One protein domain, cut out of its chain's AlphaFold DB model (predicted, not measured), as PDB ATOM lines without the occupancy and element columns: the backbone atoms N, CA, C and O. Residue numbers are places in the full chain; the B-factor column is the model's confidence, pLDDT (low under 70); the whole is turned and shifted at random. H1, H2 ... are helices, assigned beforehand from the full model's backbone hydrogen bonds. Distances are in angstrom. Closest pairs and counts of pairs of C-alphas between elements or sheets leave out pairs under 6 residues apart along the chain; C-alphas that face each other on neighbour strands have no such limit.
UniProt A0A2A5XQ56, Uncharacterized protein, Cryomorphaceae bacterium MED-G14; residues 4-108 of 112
ATOM      1  N   SER A   4     -32.792  -2.505 -32.180       94.88
ATOM      2  CA  SER A   4     -33.207  -3.429 -33.240       94.88
ATOM      3  C   SER A   4     -32.317  -3.343 -34.486       94.88
ATOM      4  O   SER A   4     -31.856  -4.375 -34.982       94.88
ATOM      5  N   LEU A   5     -32.019  -2.136 -34.980       95.62
ATOM      6  CA  LEU A   5     -31.106  -1.962 -36.116       95.62
ATOM      7  C   LEU A   5     -29.683  -2.384 -35.753       95.62
ATOM      8  O   LEU A   5     -29.038  -3.093 -36.527       95.62
ATOM      9  N   THR A   6     -29.231  -2.037 -34.548       97.00
ATOM     10  CA  THR A   6     -27.921  -2.449 -34.026       97.00
ATOM     11  C   THR A   6     -27.778  -3.976 -34.011       97.00
ATOM     12  O   THR A   6     -26.774  -4.524 -34.476       97.00
ATOM     13  N   GLU A   7     -28.802  -4.691 -33.538       97.69
ATOM     14  CA  GLU A   7     -28.847  -6.154 -33.537       97.69
ATOM     15  C   GLU A   7     -28.845  -6.751 -34.947       97.69
ATOM     16  O   GLU A   7     -28.149  -7.742 -35.194       97.69
ATOM     17  N   ILE A   8     -29.587  -6.153 -35.885       98.00
ATOM     18  CA  ILE A   8     -29.604  -6.583 -37.288       98.00
ATOM     19  C   ILE A   8     -28.209  -6.437 -37.903       98.00
ATOM     20  O   ILE A   8     -27.710  -7.404 -38.480       98.00
ATOM     21  N   ILE A   9     -27.555  -5.285 -37.734       97.62
ATOM     22  CA  ILE A   9     -26.198  -5.036 -38.248       97.62
ATOM     23  C   ILE A   9     -25.214  -6.054 -37.669       97.62
ATOM     24  O   ILE A   9     -24.518  -6.739 -38.417       97.62
ATOM     25  N   ASN A  10     -25.208  -6.216 -36.344       97.50
ATOM     26  CA  ASN A  10     -24.370  -7.182 -35.628       97.50
ATOM     27  C   ASN A  10     -24.554  -8.605 -36.182       97.50
ATOM     28  O   ASN A  10     -23.584  -9.299 -36.492       97.50
ATOM     29  N   ARG A  11     -25.805  -9.049 -36.351       97.50
ATOM     30  CA  ARG A  11     -26.119 -10.387 -36.866       97.50
ATOM     31  C   ARG A  11     -25.644 -10.576 -38.303       97.50
ATOM     32  O   ARG A  11     -25.056 -11.612 -38.615       97.50
ATOM     33  N   GLU A  12     -25.930  -9.623 -39.180       97.00
ATOM     34  CA  GLU A  12     -25.619  -9.746 -40.602       97.00
ATOM     35  C   GLU A  12     -24.114  -9.610 -40.879       97.00
ATOM     36  O   GLU A  12     -23.569 -10.415 -41.635       97.00
ATOM     37  N   LEU A  13     -23.401  -8.713 -40.186       96.31
ATOM     38  CA  LEU A  13     -21.938  -8.634 -40.271       96.31
ATOM     39  C   LEU A  13     -21.263  -9.893 -39.714       96.31
ATOM     40  O   LEU A  13     -20.305 -10.389 -40.305       96.31
ATOM     41  N   LYS A  14     -21.787 -10.489 -38.632       95.19
ATOM     42  CA  LYS A  14     -21.289 -11.790 -38.155       95.19
ATOM     43  C   LYS A  14     -21.447 -12.879 -39.210       95.19
ATOM     44  O   LYS A  14     -20.527 -13.668 -39.413       95.19
ATOM     45  N   LYS A  15     -22.587 -12.939 -39.901       94.12
ATOM     46  CA  LYS A  15     -22.744 -13.884 -41.015       94.12
ATOM     47  C   LYS A  15     -21.702 -13.612 -42.091       94.12
ATOM     48  O   LYS A  15     -21.035 -14.550 -42.503       94.12
ATOM     49  N   PHE A  16     -21.513 -12.356 -42.489       93.50
ATOM     50  CA  PHE A  16     -20.559 -11.978 -43.527       93.50
ATOM     51  C   PHE A  16     -19.111 -12.373 -43.183       93.50
ATOM     52  O   PHE A  16     -18.501 -13.152 -43.915       93.50
ATOM     53  N   TYR A  17     -18.581 -11.927 -42.041       92.62
ATOM     54  CA  TYR A  17     -17.177 -12.153 -41.673       92.62
ATOM     55  C   TYR A  17     -16.877 -13.606 -41.282       92.62
ATOM     56  O   TYR A  17     -15.786 -14.120 -41.539       92.62
ATOM     57  N   PHE A  18     -17.846 -14.307 -40.689       90.94
ATOM     58  CA  PHE A  18     -17.635 -15.668 -40.197       90.94
ATOM     59  C   PHE A  18     -18.179 -16.758 -41.141       90.94
ATOM     60  O   PHE A  18     -17.925 -17.933 -40.859       90.94
ATOM     61  N   LYS A  19     -18.830 -16.431 -42.282       86.75
ATOM     62  CA  LYS A  19     -19.422 -17.422 -43.227       86.75
ATOM     63  C   LYS A  19     -18.456 -18.540 -43.608       86.75
ATOM     64  O   LYS A  19     -18.809 -19.719 -43.623       86.75
ATOM     65  N   ASN A  20     -17.203 -18.169 -43.850       74.62
ATOM     66  CA  ASN A  20     -16.164 -19.079 -44.318       74.62
ATOM     67  C   ASN A  20     -15.317 -19.664 -43.181       74.62
ATOM     68  O   ASN A  20     -14.393 -20.443 -43.433       74.62
ATOM     69  N   PHE A  21     -15.560 -19.299 -41.920       78.38
ATOM     70  CA  PHE A  21     -14.810 -19.838 -40.789       78.38
ATOM     71  C   PHE A  21     -15.365 -21.207 -40.367       78.38
ATOM     72  O   PHE A  21     -16.151 -21.339 -39.434       78.38
ATOM     73  N   ARG A  22     -14.924 -22.269 -41.050       71.25
ATOM     74  CA  ARG A  22     -15.100 -23.652 -40.582       71.25
ATOM     75  C   ARG A  22     -13.898 -24.035 -39.716       71.25
ATOM     76  O   ARG A  22     -12.759 -23.883 -40.146       71.25
ATOM     77  N   ARG A  23     -14.143 -24.546 -38.502       61.19
ATOM     78  CA  ARG A  23     -13.104 -24.893 -37.502       61.19
ATOM     79  C   ARG A  23     -12.010 -25.842 -38.019       61.19
ATOM     80  O   ARG A  23     -10.914 -25.848 -37.474       61.19
ATOM     81  N   ARG A  24     -12.289 -26.662 -39.038       62.19
ATOM     82  CA  ARG A  24     -11.306 -27.605 -39.590       62.19
ATOM     83  C   ARG A  24     -10.309 -26.847 -40.474       62.19
ATOM     84  O   ARG A  24     -10.689 -26.352 -41.528       62.19
ATOM     85  N   GLY A  25      -9.052 -26.772 -40.035       65.06
ATOM     86  CA  GLY A  25      -7.931 -26.240 -40.823       65.06
ATOM     87  C   GLY A  25      -7.595 -24.755 -40.630       65.06
ATOM     88  O   GLY A  25      -6.714 -24.262 -41.327       65.06
ATOM     89  N   LYS A  26      -8.243 -24.030 -39.703       72.69
ATOM     90  CA  LYS A  26      -7.946 -22.610 -39.418       72.69
ATOM     91  C   LYS A  26      -7.330 -22.424 -38.031       72.69
ATOM     92  O   LYS A  26      -7.751 -23.071 -37.076       72.69
ATOM     93  N   SER A  27      -6.344 -21.531 -37.925       81.88
ATOM     94  CA  SER A  27      -5.647 -21.233 -36.666       81.88
ATOM     95  C   SER A  27      -6.466 -20.313 -35.750       81.88
ATOM     96  O   SER A  27      -7.327 -19.569 -36.222       81.88
ATOM     97  N   LEU A  28      -6.160 -20.317 -34.445       83.81
ATOM     98  CA  LEU A  28      -6.728 -19.354 -33.488       83.81
ATOM     99  C   LEU A  28      -6.408 -17.906 -33.884       83.81
ATOM    100  O   LEU A  28      -7.302 -17.068 -33.871       83.81
ATOM    101  N   LYS A  29      -5.187 -17.648 -34.366       88.31
ATOM    102  CA  LYS A  29      -4.767 -16.333 -34.868       88.31
ATOM    103  C   LYS A  29      -5.645 -15.841 -36.024       88.31
ATOM    104  O   LYS A  29      -5.996 -14.672 -36.096       88.31
ATOM    105  N   THR A  30      -6.048 -16.735 -36.928       88.00
ATOM    106  CA  THR A  30      -6.968 -16.392 -38.025       88.00
ATOM    107  C   THR A  30      -8.347 -15.991 -37.498       88.00
ATOM    108  O   THR A  30      -8.978 -15.103 -38.057       88.00
ATOM    109  N   LEU A  31      -8.828 -16.641 -36.433       88.19
ATOM    110  CA  LEU A  31     -10.098 -16.279 -35.802       88.19
ATOM    111  C   LEU A  31     -10.024 -14.914 -35.109       88.19
ATOM    112  O   LEU A  31     -10.992 -14.163 -35.172       88.19
ATOM    113  N   GLU A  32      -8.911 -14.615 -34.442       91.75
ATOM    114  CA  GLU A  32      -8.669 -13.319 -33.796       91.75
ATOM    115  C   GLU A  32      -8.684 -12.183 -34.818       91.75
ATOM    116  O   GLU A  32      -9.471 -11.258 -34.661       91.75
ATOM    117  N   LEU A  33      -7.959 -12.328 -35.931       92.38
ATOM    118  CA  LEU A  33      -7.963 -11.334 -37.013       92.38
ATOM    119  C   LEU A  33      -9.363 -11.107 -37.602       92.38
ATOM    120  O   LEU A  33      -9.772  -9.972 -37.808       92.38
ATOM    121  N   ILE A  34     -10.142 -12.173 -37.834       92.31
ATOM    122  CA  ILE A  34     -11.523 -12.030 -38.333       92.31
ATOM    123  C   ILE A  34     -12.399 -11.281 -37.322       92.31
ATOM    124  O   ILE A  34     -13.251 -10.490 -37.722       92.31
ATOM    125  N   LYS A  35     -12.214 -11.528 -36.018       93.81
ATOM    126  CA  LYS A  35     -12.939 -10.800 -34.972       93.81
ATOM    127  C   LYS A  35     -12.571  -9.322 -34.967       93.81
ATOM    128  O   LYS A  35     -13.483  -8.513 -34.861       93.81
ATOM    129  N   GLU A  36     -11.288  -8.989 -35.085       95.69
ATOM    130  CA  GLU A  36     -10.815  -7.602 -35.172       95.69
ATOM    131  C   GLU A  36     -11.452  -6.889 -36.369       95.69
ATOM    132  O   GLU A  36     -12.161  -5.907 -36.168       95.69
ATOM    133  N   CYS A  37     -11.360  -7.459 -37.577       95.19
ATOM    134  CA  CYS A  37     -11.997  -6.884 -38.767       95.19
ATOM    135  C   CYS A  37     -13.515  -6.711 -38.602       95.19
ATOM    136  O   CYS A  37     -14.073  -5.687 -38.985       95.19
ATOM    137  N   TYR A  38     -14.191  -7.699 -38.008       96.38
ATOM    138  CA  TYR A  38     -15.620  -7.602 -37.709       96.38
ATOM    139  C   TYR A  38     -15.935  -6.431 -36.764       96.38
ATOM    140  O   TYR A  38     -16.903  -5.709 -37.000       96.38
ATOM    141  N   PHE A  39     -15.162  -6.258 -35.687       97.50
ATOM    142  CA  PHE A  39     -15.399  -5.190 -34.713       97.50
ATOM    143  C   PHE A  39     -15.145  -3.812 -35.316       97.50
ATOM    144  O   PHE A  39     -15.963  -2.915 -35.115       97.50
ATOM    145  N   ASP A  40     -14.074  -3.666 -36.093       97.44
ATOM    146  CA  ASP A  40     -13.762  -2.421 -36.792       97.44
ATOM    147  C   ASP A  40     -14.893  -2.041 -37.755       97.44
ATOM    148  O   ASP A  40     -15.399  -0.917 -37.707       97.44
ATOM    149  N   GLN A  41     -15.373  -2.999 -38.554       97.19
ATOM    150  CA  GLN A  41     -16.468  -2.756 -39.492       97.19
ATOM    151  C   GLN A  41     -17.788  -2.442 -38.785       97.19
ATOM    152  O   GLN A  41     -18.548  -1.584 -39.234       97.19
ATOM    153  N   PHE A  42     -18.074  -3.122 -37.673       97.88
ATOM    154  CA  PHE A  42     -19.272  -2.866 -36.882       97.88
ATOM    155  C   PHE A  42     -19.282  -1.440 -36.319       97.88
ATOM    156  O   PHE A  42     -20.271  -0.730 -36.485       97.88
ATOM    157  N   ASN A  43     -18.174  -1.004 -35.712       97.62
ATOM    158  CA  ASN A  43     -18.041   0.356 -35.183       97.62
ATOM    159  C   ASN A  43     -18.151   1.397 -36.304       97.62
ATOM    160  O   ASN A  43     -18.892   2.368 -36.176       97.62
ATOM    161  N   PHE A  44     -17.494   1.146 -37.439       97.62
ATOM    162  CA  PHE A  44     -17.594   2.006 -38.614       97.62
ATOM    163  C   PHE A  44     -19.038   2.127 -39.132       97.62
ATOM    164  O   PHE A  44     -19.483   3.226 -39.460       97.62
ATOM    165  N   PHE A  45     -19.803   1.028 -39.163       97.81
ATOM    166  CA  PHE A  45     -21.217   1.060 -39.557       97.81
ATOM    167  C   PHE A  45     -22.050   1.916 -38.613       97.81
ATOM    168  O   PHE A  45     -22.885   2.683 -39.087       97.81
ATOM    169  N   ILE A  46     -21.826   1.796 -37.304       97.19
ATOM    170  CA  ILE A  46     -22.542   2.589 -36.304       97.19
ATOM    171  C   ILE A  46     -22.269   4.080 -36.526       97.19
ATOM    172  O   ILE A  46     -23.215   4.858 -36.659       97.19
ATOM    173  N   ASP A  47     -20.999   4.460 -36.670       97.12
ATOM    174  CA  ASP A  47     -20.603   5.854 -36.872       97.12
ATOM    175  C   ASP A  47     -21.167   6.442 -38.177       97.12
ATOM    176  O   ASP A  47     -21.654   7.575 -38.199       97.12
ATOM    177  N   GLU A  48     -21.111   5.693 -39.281       97.00
ATOM    178  CA  GLU A  48     -21.652   6.143 -40.568       97.00
ATOM    179  C   GLU A  48     -23.176   6.269 -40.539       97.00
ATOM    180  O   GLU A  48     -23.725   7.249 -41.046       97.00
ATOM    181  N   ILE A  49     -23.873   5.324 -39.911       96.62
ATOM    182  CA  ILE A  49     -25.329   5.383 -39.779       96.62
ATOM    183  C   ILE A  49     -25.733   6.587 -38.934       96.62
ATOM    184  O   ILE A  49     -26.587   7.362 -39.364       96.62
ATOM    185  N   ASP A  50     -25.097   6.818 -37.788       95.31
ATOM    186  CA  ASP A  50     -25.416   7.978 -36.955       95.31
ATOM    187  C   ASP A  50     -25.208   9.300 -37.718       95.31
ATOM    188  O   ASP A  50     -26.044  10.207 -37.627       95.31
ATOM    189  N   LYS A  51     -24.175   9.399 -38.569       94.69
ATOM    190  CA  LYS A  51     -24.009  10.548 -39.477       94.69
ATOM    191  C   LYS A  51     -25.174  10.682 -40.455       94.69
ATOM    192  O   LYS A  51     -25.664  11.797 -40.634       94.69
ATOM    193  N   ILE A  52     -25.645   9.590 -41.064       95.06
ATOM    194  CA  ILE A  52     -26.802   9.614 -41.978       95.06
ATOM    195  C   ILE A  52     -28.058  10.106 -41.247       95.06
ATOM    196  O   ILE A  52     -28.788  10.941 -41.781       95.06
ATOM    197  N   PHE A  53     -28.293   9.663 -40.010       92.94
ATOM    198  CA  PHE A  53     -29.423  10.129 -39.195       92.94
ATOM    199  C   PHE A  53     -29.314  11.617 -38.839       92.94
ATOM    200  O   PHE A  53     -30.299  12.351 -38.889       92.94
ATOM    201  N   ILE A  54     -28.119  12.101 -38.499       91.44
ATOM    202  CA  ILE A  54     -27.899  13.531 -38.244       91.44
ATOM    203  C   ILE A  54     -28.140  14.351 -39.518       91.44
ATOM    204  O   ILE A  54     -28.803  15.391 -39.470       91.44
ATOM    205  N   GLN A  55     -27.639  13.882 -40.664       90.31
ATOM    206  CA  GLN A  55     -27.858  14.517 -41.965       90.31
ATOM    207  C   GLN A  55     -29.340  14.536 -42.336       90.31
ATOM    208  O   GLN A  55     -29.825  15.550 -42.843       90.31
ATOM    209  N   SER A  56     -30.076  13.463 -42.035       90.31
ATOM    210  CA  SER A  56     -31.476  13.336 -42.425       90.31
ATOM    211  C   SER A  56     -32.372  14.401 -41.794       90.31
ATOM    212  O   SER A  56     -33.354  14.791 -42.413       90.31
ATOM    213  N   ARG A  57     -32.007  14.954 -40.631       86.38
ATOM    214  CA  ARG A  57     -32.740  16.062 -39.984       86.38
ATOM    215  C   ARG A  57     -32.664  17.390 -40.734       86.38
ATOM    216  O   ARG A  57     -33.578  18.199 -40.620       86.38
ATOM    217  N   ASN A  58     -31.568  17.636 -41.448       83.44
ATOM    218  CA  ASN A  58     -31.211  18.972 -41.942       83.44
ATOM    219  C   ASN A  58     -31.042  19.035 -43.467       83.44
ATOM    220  O   ASN A  58     -30.837  20.114 -44.023       83.44
ATOM    221  N   MET A  59     -31.068  17.890 -44.151       82.19
ATOM    222  CA  MET A  59     -30.785  17.785 -45.580       82.19
ATOM    223  C   MET A  59     -31.993  17.285 -46.372       82.19
ATOM    224  O   MET A  59     -32.865  16.593 -45.856       82.19
ATOM    225  N   LYS A  60     -32.019  17.625 -47.666       80.81
ATOM    226  CA  LYS A  60     -32.994  17.088 -48.623       80.81
ATOM    227  C   LYS A  60     -32.768  15.590 -48.848       80.81
ATOM    228  O   LYS A  60     -31.625  15.130 -48.808       80.81
ATOM    229  N   SER A  61     -33.836  14.873 -49.200       81.25
ATOM    230  CA  SER A  61     -33.829  13.427 -49.466       81.25
ATOM    231  C   SER A  61     -32.758  12.977 -50.462       81.25
ATOM    232  O   SER A  61     -32.140  11.943 -50.248       81.25
ATOM    233  N   GLU A  62     -32.462  13.773 -51.493       85.75
ATOM    234  CA  GLU A  62     -31.418  13.476 -52.491       85.75
ATOM    235  C   GLU A  62     -30.034  13.257 -51.863       85.75
ATOM    236  O   GLU A  62     -29.346  12.295 -52.199       85.75
ATOM    237  N   LYS A  63     -29.643  14.099 -50.897       89.19
ATOM    238  CA  LYS A  63     -28.355  13.955 -50.199       89.19
ATOM    239  C   LYS A  63     -28.334  12.728 -49.297       89.19
ATOM    240  O   LYS A  63     -27.311  12.067 -49.180       89.19
ATOM    241  N   ILE A  64     -29.469  12.405 -48.681       91.81
ATOM    242  CA  ILE A  64     -29.607  11.198 -47.859       91.81
ATOM    243  C   ILE A  64     -29.452   9.957 -48.746       91.81
ATOM    244  O   ILE A  64     -28.744   9.026 -48.375       91.81
ATOM    245  N   ILE A  65     -30.054   9.959 -49.939       92.06
ATOM    246  CA  ILE A  65     -29.924   8.875 -50.923       92.06
ATOM    247  C   ILE A  65     -28.467   8.706 -51.373       92.06
ATOM    248  O   ILE A  65     -27.999   7.575 -51.484       92.06
ATOM    249  N   GLU A  66     -27.731   9.798 -51.591       92.94
ATOM    250  CA  GLU A  66     -26.295   9.743 -51.885       92.94
ATOM    251  C   GLU A  66     -25.495   9.122 -50.727       92.94
ATOM    252  O   GLU A  66     -24.666   8.234 -50.952       92.94
ATOM    253  N   SER A  67     -25.784   9.506 -49.482       95.00
ATOM    254  CA  SER A  67     -25.151   8.895 -48.309       95.00
ATOM    255  C   SER A  67     -25.486   7.403 -48.182       95.00
ATOM    256  O   SER A  67     -24.595   6.603 -47.908       95.00
ATOM    257  N   LEU A  68     -26.730   6.996 -48.462       95.56
ATOM    258  CA  LEU A  68     -27.134   5.584 -48.498       95.56
ATOM    259  C   LEU A  68     -26.411   4.806 -49.608       95.56
ATOM    260  O   LEU A  68     -25.996   3.668 -49.400       95.56
ATOM    261  N   LEU A  69     -26.212   5.421 -50.776       94.69
ATOM    262  CA  LEU A  69     -25.428   4.846 -51.869       94.69
ATOM    263  C   LEU A  69     -23.957   4.658 -51.502       94.69
ATOM    264  O   LEU A  69     -23.352   3.664 -51.898       94.69
ATOM    265  N   ASN A  70     -23.373   5.596 -50.762       95.81
ATOM    266  CA  ASN A  70     -22.008   5.453 -50.272       95.81
ATOM    267  C   ASN A  70     -21.925   4.377 -49.189       95.81
ATOM    268  O   ASN A  70     -21.062   3.510 -49.277       95.81
ATOM    269  N   PHE A  71     -22.886   4.345 -48.263       96.75
ATOM    270  CA  PHE A  71     -22.987   3.296 -47.253       96.75
ATOM    271  C   PHE A  71     -23.112   1.893 -47.870       96.75
ATOM    272  O   PHE A  71     -22.493   0.941 -47.400       96.75
ATOM    273  N   LYS A  72     -23.867   1.762 -48.970       95.75
ATOM    274  CA  LYS A  72     -24.024   0.508 -49.726       95.75
ATOM    275  C   LYS A  72     -22.687  -0.095 -50.177       95.75
ATOM    276  O   LYS A  72     -22.577  -1.313 -50.254       95.75
ATOM    277  N   LYS A  73     -21.690   0.738 -50.494       94.44
ATOM    278  CA  LYS A  73     -20.379   0.296 -51.008       94.44
ATOM    279  C   LYS A  73     -19.500  -0.340 -49.931       94.44
ATOM    280  O   LYS A  73     -18.472  -0.922 -50.266       94.44
ATOM    281  N   ASN A  74     -19.867  -0.202 -48.659       95.12
ATOM    282  CA  ASN A  74     -19.062  -0.706 -47.563       95.12
ATOM    283  C   ASN A  74     -19.120  -2.233 -47.483       95.12
ATOM    284  O   ASN A  74     -20.179  -2.844 -47.648       95.12
ATOM    285  N   GLU A  75     -17.978  -2.844 -47.168       92.44
ATOM    286  CA  GLU A  75     -17.860  -4.291 -46.989       92.44
ATOM    287  C   GLU A  75     -18.886  -4.813 -45.964       92.44
ATOM    288  O   GLU A  75     -19.126  -4.202 -44.921       92.44
ATOM    289  N   GLY A  76     -19.529  -5.939 -46.271       93.06
ATOM    290  CA  GLY A  76     -20.538  -6.548 -45.404       93.06
ATOM    291  C   GLY A  76     -21.910  -5.865 -45.420       93.06
ATOM    292  O   GLY A  76     -22.850  -6.408 -44.832       93.06
ATOM    293  N   CYS A  77     -22.073  -4.734 -46.119       96.44
ATOM    294  CA  CYS A  77     -23.390  -4.156 -46.359       96.44
ATOM    295  C   CYS A  77     -24.205  -5.085 -47.264       96.44
ATOM    296  O   CYS A  77     -23.709  -5.617 -48.255       96.44
ATOM    297  N   ASN A  78     -25.469  -5.304 -46.912       95.62
ATOM    298  CA  ASN A  78     -26.354  -6.177 -47.666       95.62
ATOM    299  C   ASN A  78     -27.794  -5.664 -47.646       95.62
ATOM    300  O   ASN A  78     -28.149  -4.727 -46.927       95.62
ATOM    301  N   LYS A  79     -28.653  -6.331 -48.418       95.81
ATOM    302  CA  LYS A  79     -30.066  -5.966 -48.564       95.81
ATOM    303  C   LYS A  79     -30.830  -5.917 -47.241       95.81
ATOM    304  O   LYS A  79     -31.744  -5.108 -47.116       95.81
ATOM    305  N   ILE A  80     -30.499  -6.775 -46.277       96.62
ATOM    306  CA  ILE A  80     -31.180  -6.823 -44.976       96.62
ATOM    307  C   ILE A  80     -30.797  -5.596 -44.146       96.62
ATOM    308  O   ILE A  80     -31.687  -4.928 -43.627       96.62
ATOM    309  N   ILE A  81     -29.502  -5.268 -44.083       97.12
ATOM    310  CA  ILE A  81     -29.011  -4.061 -43.402       97.12
ATOM    311  C   ILE A  81     -29.610  -2.810 -44.052       97.12
ATOM    312  O   ILE A  81     -30.159  -1.966 -43.352       97.12
ATOM    313  N   MET A  82     -29.570  -2.715 -45.385       96.81
ATOM    314  CA  MET A  82     -30.082  -1.546 -46.106       96.81
ATOM    315  C   MET A  82     -31.584  -1.329 -45.879       96.81
ATOM    316  O   MET A  82     -32.017  -0.201 -45.668       96.81
ATOM    317  N   LYS A  83     -32.383  -2.405 -45.877       95.19
ATOM    318  CA  LYS A  83     -33.813  -2.326 -45.548       95.19
ATOM    319  C   LYS A  83     -34.040  -1.816 -44.131       95.19
ATOM    320  O   LYS A  83     -34.752  -0.838 -43.962       95.19
ATOM    321  N   ALA A  84     -33.389  -2.432 -43.145       96.31
ATOM    322  CA  ALA A  84     -33.541  -2.036 -41.748       96.31
ATOM    323  C   ALA A  84     -33.138  -0.569 -41.517       96.31
ATOM    324  O   ALA A  84     -33.828   0.155 -40.804       96.31
ATOM    325  N   LEU A  85     -32.060  -0.119 -42.166       95.94
ATOM    326  CA  LEU A  85     -31.609   1.270 -42.121       95.94
ATOM    327  C   LEU A  85     -32.654   2.235 -42.699       95.94
ATOM    328  O   LEU A  85     -32.979   3.237 -42.069       95.94
ATOM    329  N   ILE A  86     -33.186   1.942 -43.887       94.25
ATOM    330  CA  ILE A  86     -34.190   2.788 -44.552       94.25
ATOM    331  C   ILE A  86     -35.501   2.827 -43.760       94.25
ATOM    332  O   ILE A  86     -36.096   3.899 -43.622       94.25
ATOM    333  N   ASP A  87     -35.932   1.690 -43.214       92.31
ATOM    334  CA  ASP A  87     -37.129   1.600 -42.378       92.31
ATOM    335  C   ASP A  87     -36.968   2.463 -41.115       92.31
ATOM    336  O   ASP A  87     -37.850   3.257 -40.779       92.31
ATOM    337  N   GLU A  88     -35.816   2.385 -40.439       93.94
ATOM    338  CA  GLU A  88     -35.559   3.206 -39.255       93.94
ATOM    339  C   GLU A  88     -35.416   4.697 -39.594       93.94
ATOM    340  O   GLU A  88     -35.955   5.535 -38.873       93.94
ATOM    341  N   LEU A  89     -34.770   5.045 -40.712       92.62
ATOM    342  CA  LEU A  89     -34.686   6.432 -41.183       92.62
ATOM    343  C   LEU A  89     -36.064   7.029 -41.467       92.62
ATOM    344  O   LEU A  89     -36.316   8.171 -41.089       92.62
ATOM    345  N   SER A  90     -36.955   6.256 -42.089       89.81
ATOM    346  CA  SER A  90     -38.327   6.684 -42.393       89.81
ATOM    347  C   SER A  90     -39.149   6.895 -41.117       89.81
ATOM    348  O   SER A  90     -39.929   7.840 -41.025       89.81
ATOM    349  N   ASN A  91     -38.935   6.055 -40.099       89.75
ATOM    350  CA  ASN A  91     -39.560   6.220 -38.784       89.75
ATOM    351  C   ASN A  91     -38.995   7.422 -38.013       89.75
ATOM    352  O   ASN A  91     -39.724   8.102 -37.293       89.75
ATOM    353  N   PHE A  92     -37.695   7.681 -38.142       88.94
ATOM    354  CA  PHE A  92     -37.010   8.766 -37.444       88.94
ATOM    355  C   PHE A  92     -37.278  10.140 -38.063       88.94
ATOM    356  O   PHE A  92     -37.407  11.128 -37.341       88.94
ATOM    357  N   ASN A  93     -37.355  10.212 -39.390       86.19
ATOM    358  CA  ASN A  93     -37.693  11.417 -40.128       86.19
ATOM    359  C   ASN A  93     -38.846  11.125 -41.092       86.19
ATOM    360  O   ASN A  93     -38.628  10.679 -42.214       86.19
ATOM    361  N   SER A  94     -40.069  11.469 -40.692       81.25
ATOM    362  CA  SER A  94     -41.268  11.268 -41.515       81.25
ATOM    363  C   SER A  94     -41.286  12.083 -42.816       81.25
ATOM    364  O   SER A  94     -42.063  11.772 -43.716       81.25
ATOM    365  N   ALA A  95     -40.441  13.114 -42.942       81.50
ATOM    366  CA  ALA A  95     -40.267  13.860 -44.187       81.50
ATOM    367  C   ALA A  95     -39.330  13.148 -45.178       81.50
ATOM    368  O   ALA A  95     -39.292  13.509 -46.357       81.50
ATOM    369  N   PHE A  96     -38.575  12.142 -44.726       82.69
ATOM    370  CA  PHE A  96     -37.813  11.282 -45.615       82.69
ATOM    371  C   PHE A  96     -38.773  10.349 -46.354       82.69
ATOM    372  O   PHE A  96     -39.319   9.402 -45.797       82.69
ATOM    373  N   ILE A  97     -38.968  10.637 -47.637       77.50
ATOM    374  CA  ILE A  97     -39.772   9.821 -48.539       77.50
ATOM    375  C   ILE A  97     -38.826   9.214 -49.567       77.50
ATOM    376  O   ILE A  97     -38.200   9.936 -50.346       77.50
ATOM    377  N   LEU A  98     -38.730   7.885 -49.569       80.38
ATOM    378  CA  LEU A  98     -37.980   7.134 -50.566       80.38
ATOM    379  C   LEU A  98     -38.946   6.543 -51.595       80.38
ATOM    380  O   LEU A  98     -39.722   5.639 -51.277       80.38
ATOM    381  N   ASN A  99     -38.879   7.011 -52.843       79.62
ATOM    382  CA  ASN A  99     -39.584   6.338 -53.927       79.62
ATOM    383  C   ASN A  99     -38.858   5.032 -54.283       79.62
ATOM    384  O   ASN A  99     -37.815   5.034 -54.936       79.62
ATOM    385  N   LEU A 100     -39.417   3.900 -53.856       74.00
ATOM    386  CA  LEU A 100     -38.834   2.580 -54.104       74.00
ATOM    387  C   LEU A 100     -38.752   2.222 -55.594       74.00
ATOM    388  O   LEU A 100     -37.898   1.417 -55.964       74.00
ATOM    389  N   VAL A 101     -39.613   2.803 -56.438       78.38
ATOM    390  CA  VAL A 101     -39.574   2.583 -57.892       78.38
ATOM    391  C   VAL A 101     -38.300   3.187 -58.478       78.38
ATOM    392  O   VAL A 101     -37.585   2.509 -59.213       78.38
ATOM    393  N   ASP A 102     -37.972   4.415 -58.077       84.94
ATOM    394  CA  ASP A 102     -36.825   5.161 -58.606       84.94
ATOM    395  C   ASP A 102     -35.499   4.727 -57.961       84.94
ATOM    396  O   ASP A 102     -34.434   4.855 -58.562       84.94
ATOM    397  N   HIS A 103     -35.556   4.173 -56.745       86.44
ATOM    398  CA  HIS A 103     -34.375   3.846 -55.938       86.44
ATOM    399  C   HIS A 103     -34.194   2.349 -55.660       86.44
ATOM    400  O   HIS A 103     -33.509   1.963 -54.708       86.44
ATOM    401  N   LYS A 104     -34.763   1.482 -56.507       88.38
ATOM    402  CA  LYS A 104     -34.637   0.018 -56.387       88.38
ATOM    403  C   LYS A 104     -33.178  -0.453 -56.297       88.38
ATOM    404  O   LYS A 104     -32.886  -1.394 -55.557       88.38
ATOM    405  N   TYR A 105     -32.264   0.248 -56.968       90.12
ATOM    406  CA  TYR A 105     -30.825  -0.023 -56.966       90.12
ATOM    407  C   TYR A 105     -30.187  -0.017 -55.565       90.12
ATOM    408  O   TYR A 105     -29.128  -0.617 -55.378       90.12
ATOM    409  N   LEU A 106     -30.793   0.630 -54.558       92.62
ATOM    410  CA  LEU A 106     -30.313   0.578 -53.168       92.62
ATOM    411  C   LEU A 106     -30.387  -0.844 -52.595       92.62
ATOM    412  O   LEU A 106     -29.618  -1.191 -51.706       92.62
ATOM    413  N   PHE A 107     -31.276  -1.681 -53.129       92.06
ATOM    414  CA  PHE A 107     -31.549  -3.032 -52.641       92.06
ATOM    415  C   PHE A 107     -30.973  -4.140 -53.528       92.06
ATOM    416  O   PHE A 107     -31.198  -5.321 -53.247       92.06
ATOM    417  N   GLU A 108     -30.276  -3.767 -54.597       91.56
ATOM    418  CA  GLU A 108     -29.619  -4.678 -55.531       91.56
ATOM    419  C   GLU A 108     -28.170  -4.863 -55.078       91.56
ATOM    420  O   GLU A 108     -27.366  -3.937 -55.156       91.56
TER     421      GLU A 108
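This is residues 4 to 108 of the 112 residues of an uncharacterized protein of Cryomorphaceae bacterium MED-G14 (UniProt A0A2A5XQ56). The model is an elongated up-and-down bundle of four helices, built along one long helix, H2: H1 packs beside residues 34 to 46 of H2, and H3 and H4 pack beside its residues 48 to 56. The short H5 packs on H3 and H4, away from H2, and at one end of the bundle residues 24 to 29, where the link from H1 turns into H2, stick out. The printed part has 105 residues, with five named helices in the order H1 H2 H3 H4 H5 and no named strand; its class is all helix. It is only just loose, close to compact, with a radius of gyration of the C-alphas of 15.7 A, and spans 51 by 25 by 22 A.

H2, residues 28 to 58, is a hub together with H4, residues 79 to 92; each touches three other helices. H2 touches H1, residues 4 to 18, with its residues 34 to 46 alone; the closest C-alphas are those of Tyr 17 and Tyr 38, 6.2 A apart. The two form a helical hairpin and run opposite ways at a shallow tilt of 34 degrees, only just short of steep. H2 and H3, residues 61 to 72, form a second helical hairpin, opposite ways at a shallow tilt of 3 degrees; residues 48 to 56 of H2 alone touch H3, and the closest C-alphas, of Ser 56 and Ile 64, are 6.1 A apart. Residues 49 to 56 of H2 alone touch H4, with the C-alphas of Phe 53 and Leu 89 closest at 6.7 A; they run the same way at a shallow tilt of 33 degrees, only just short of steep. H1 touches H4, opposite ways at a shallow tilt of 16 degrees, with the C-alphas of Ile 9 and Ile 81 closest at 6.0 A. H3 and H4 are close but not clearly touching, at 7.4 A between the C-alphas of Lys 72 and Met 82. H5, residues 104 to 107, touches residues 79 to 83 of H4 alone, with the C-alphas of Lys 79 and Phe 107 closest at 5.2 A. H5 only just touches H3, with 3 pairs of C-alphas within 8 A, the closest those of Leu 69 and Leu 106 at 6.6 A. H1 and H3, H1 and H5, and H2 and H5 are apart. In H1, H3 and H4 every O i to N i+4 pair is within hydrogen-bond range, in H2 25 of 27 are, and H5 is too short for such a pair.

H2 is 46.3 A long, from C-alpha 28 at (-6.728, -19.354, -33.488) to C-alpha 58 at (-31.211, 18.972, -41.942). H1 begins at C-alpha 4, at (-33.207, -3.429, -33.240), and is 21.0 A long. H4 is 19.7 A, H3 16.2 A and H5 5.7 A long; H5 ends at C-alpha 107, at (-31.549, -3.032, -52.641).

The outline is only just a rod, and the two C-alphas farthest apart, those of Gly 25 and Ala 95, are 51.6 A apart. The printed part has no cut. The link from H4 to H5, with 11 residues, is long, and the link from H2 to H3 is tight. The mean pLDDT of the printed part is 90.3; residues 23 to 25 are under 70.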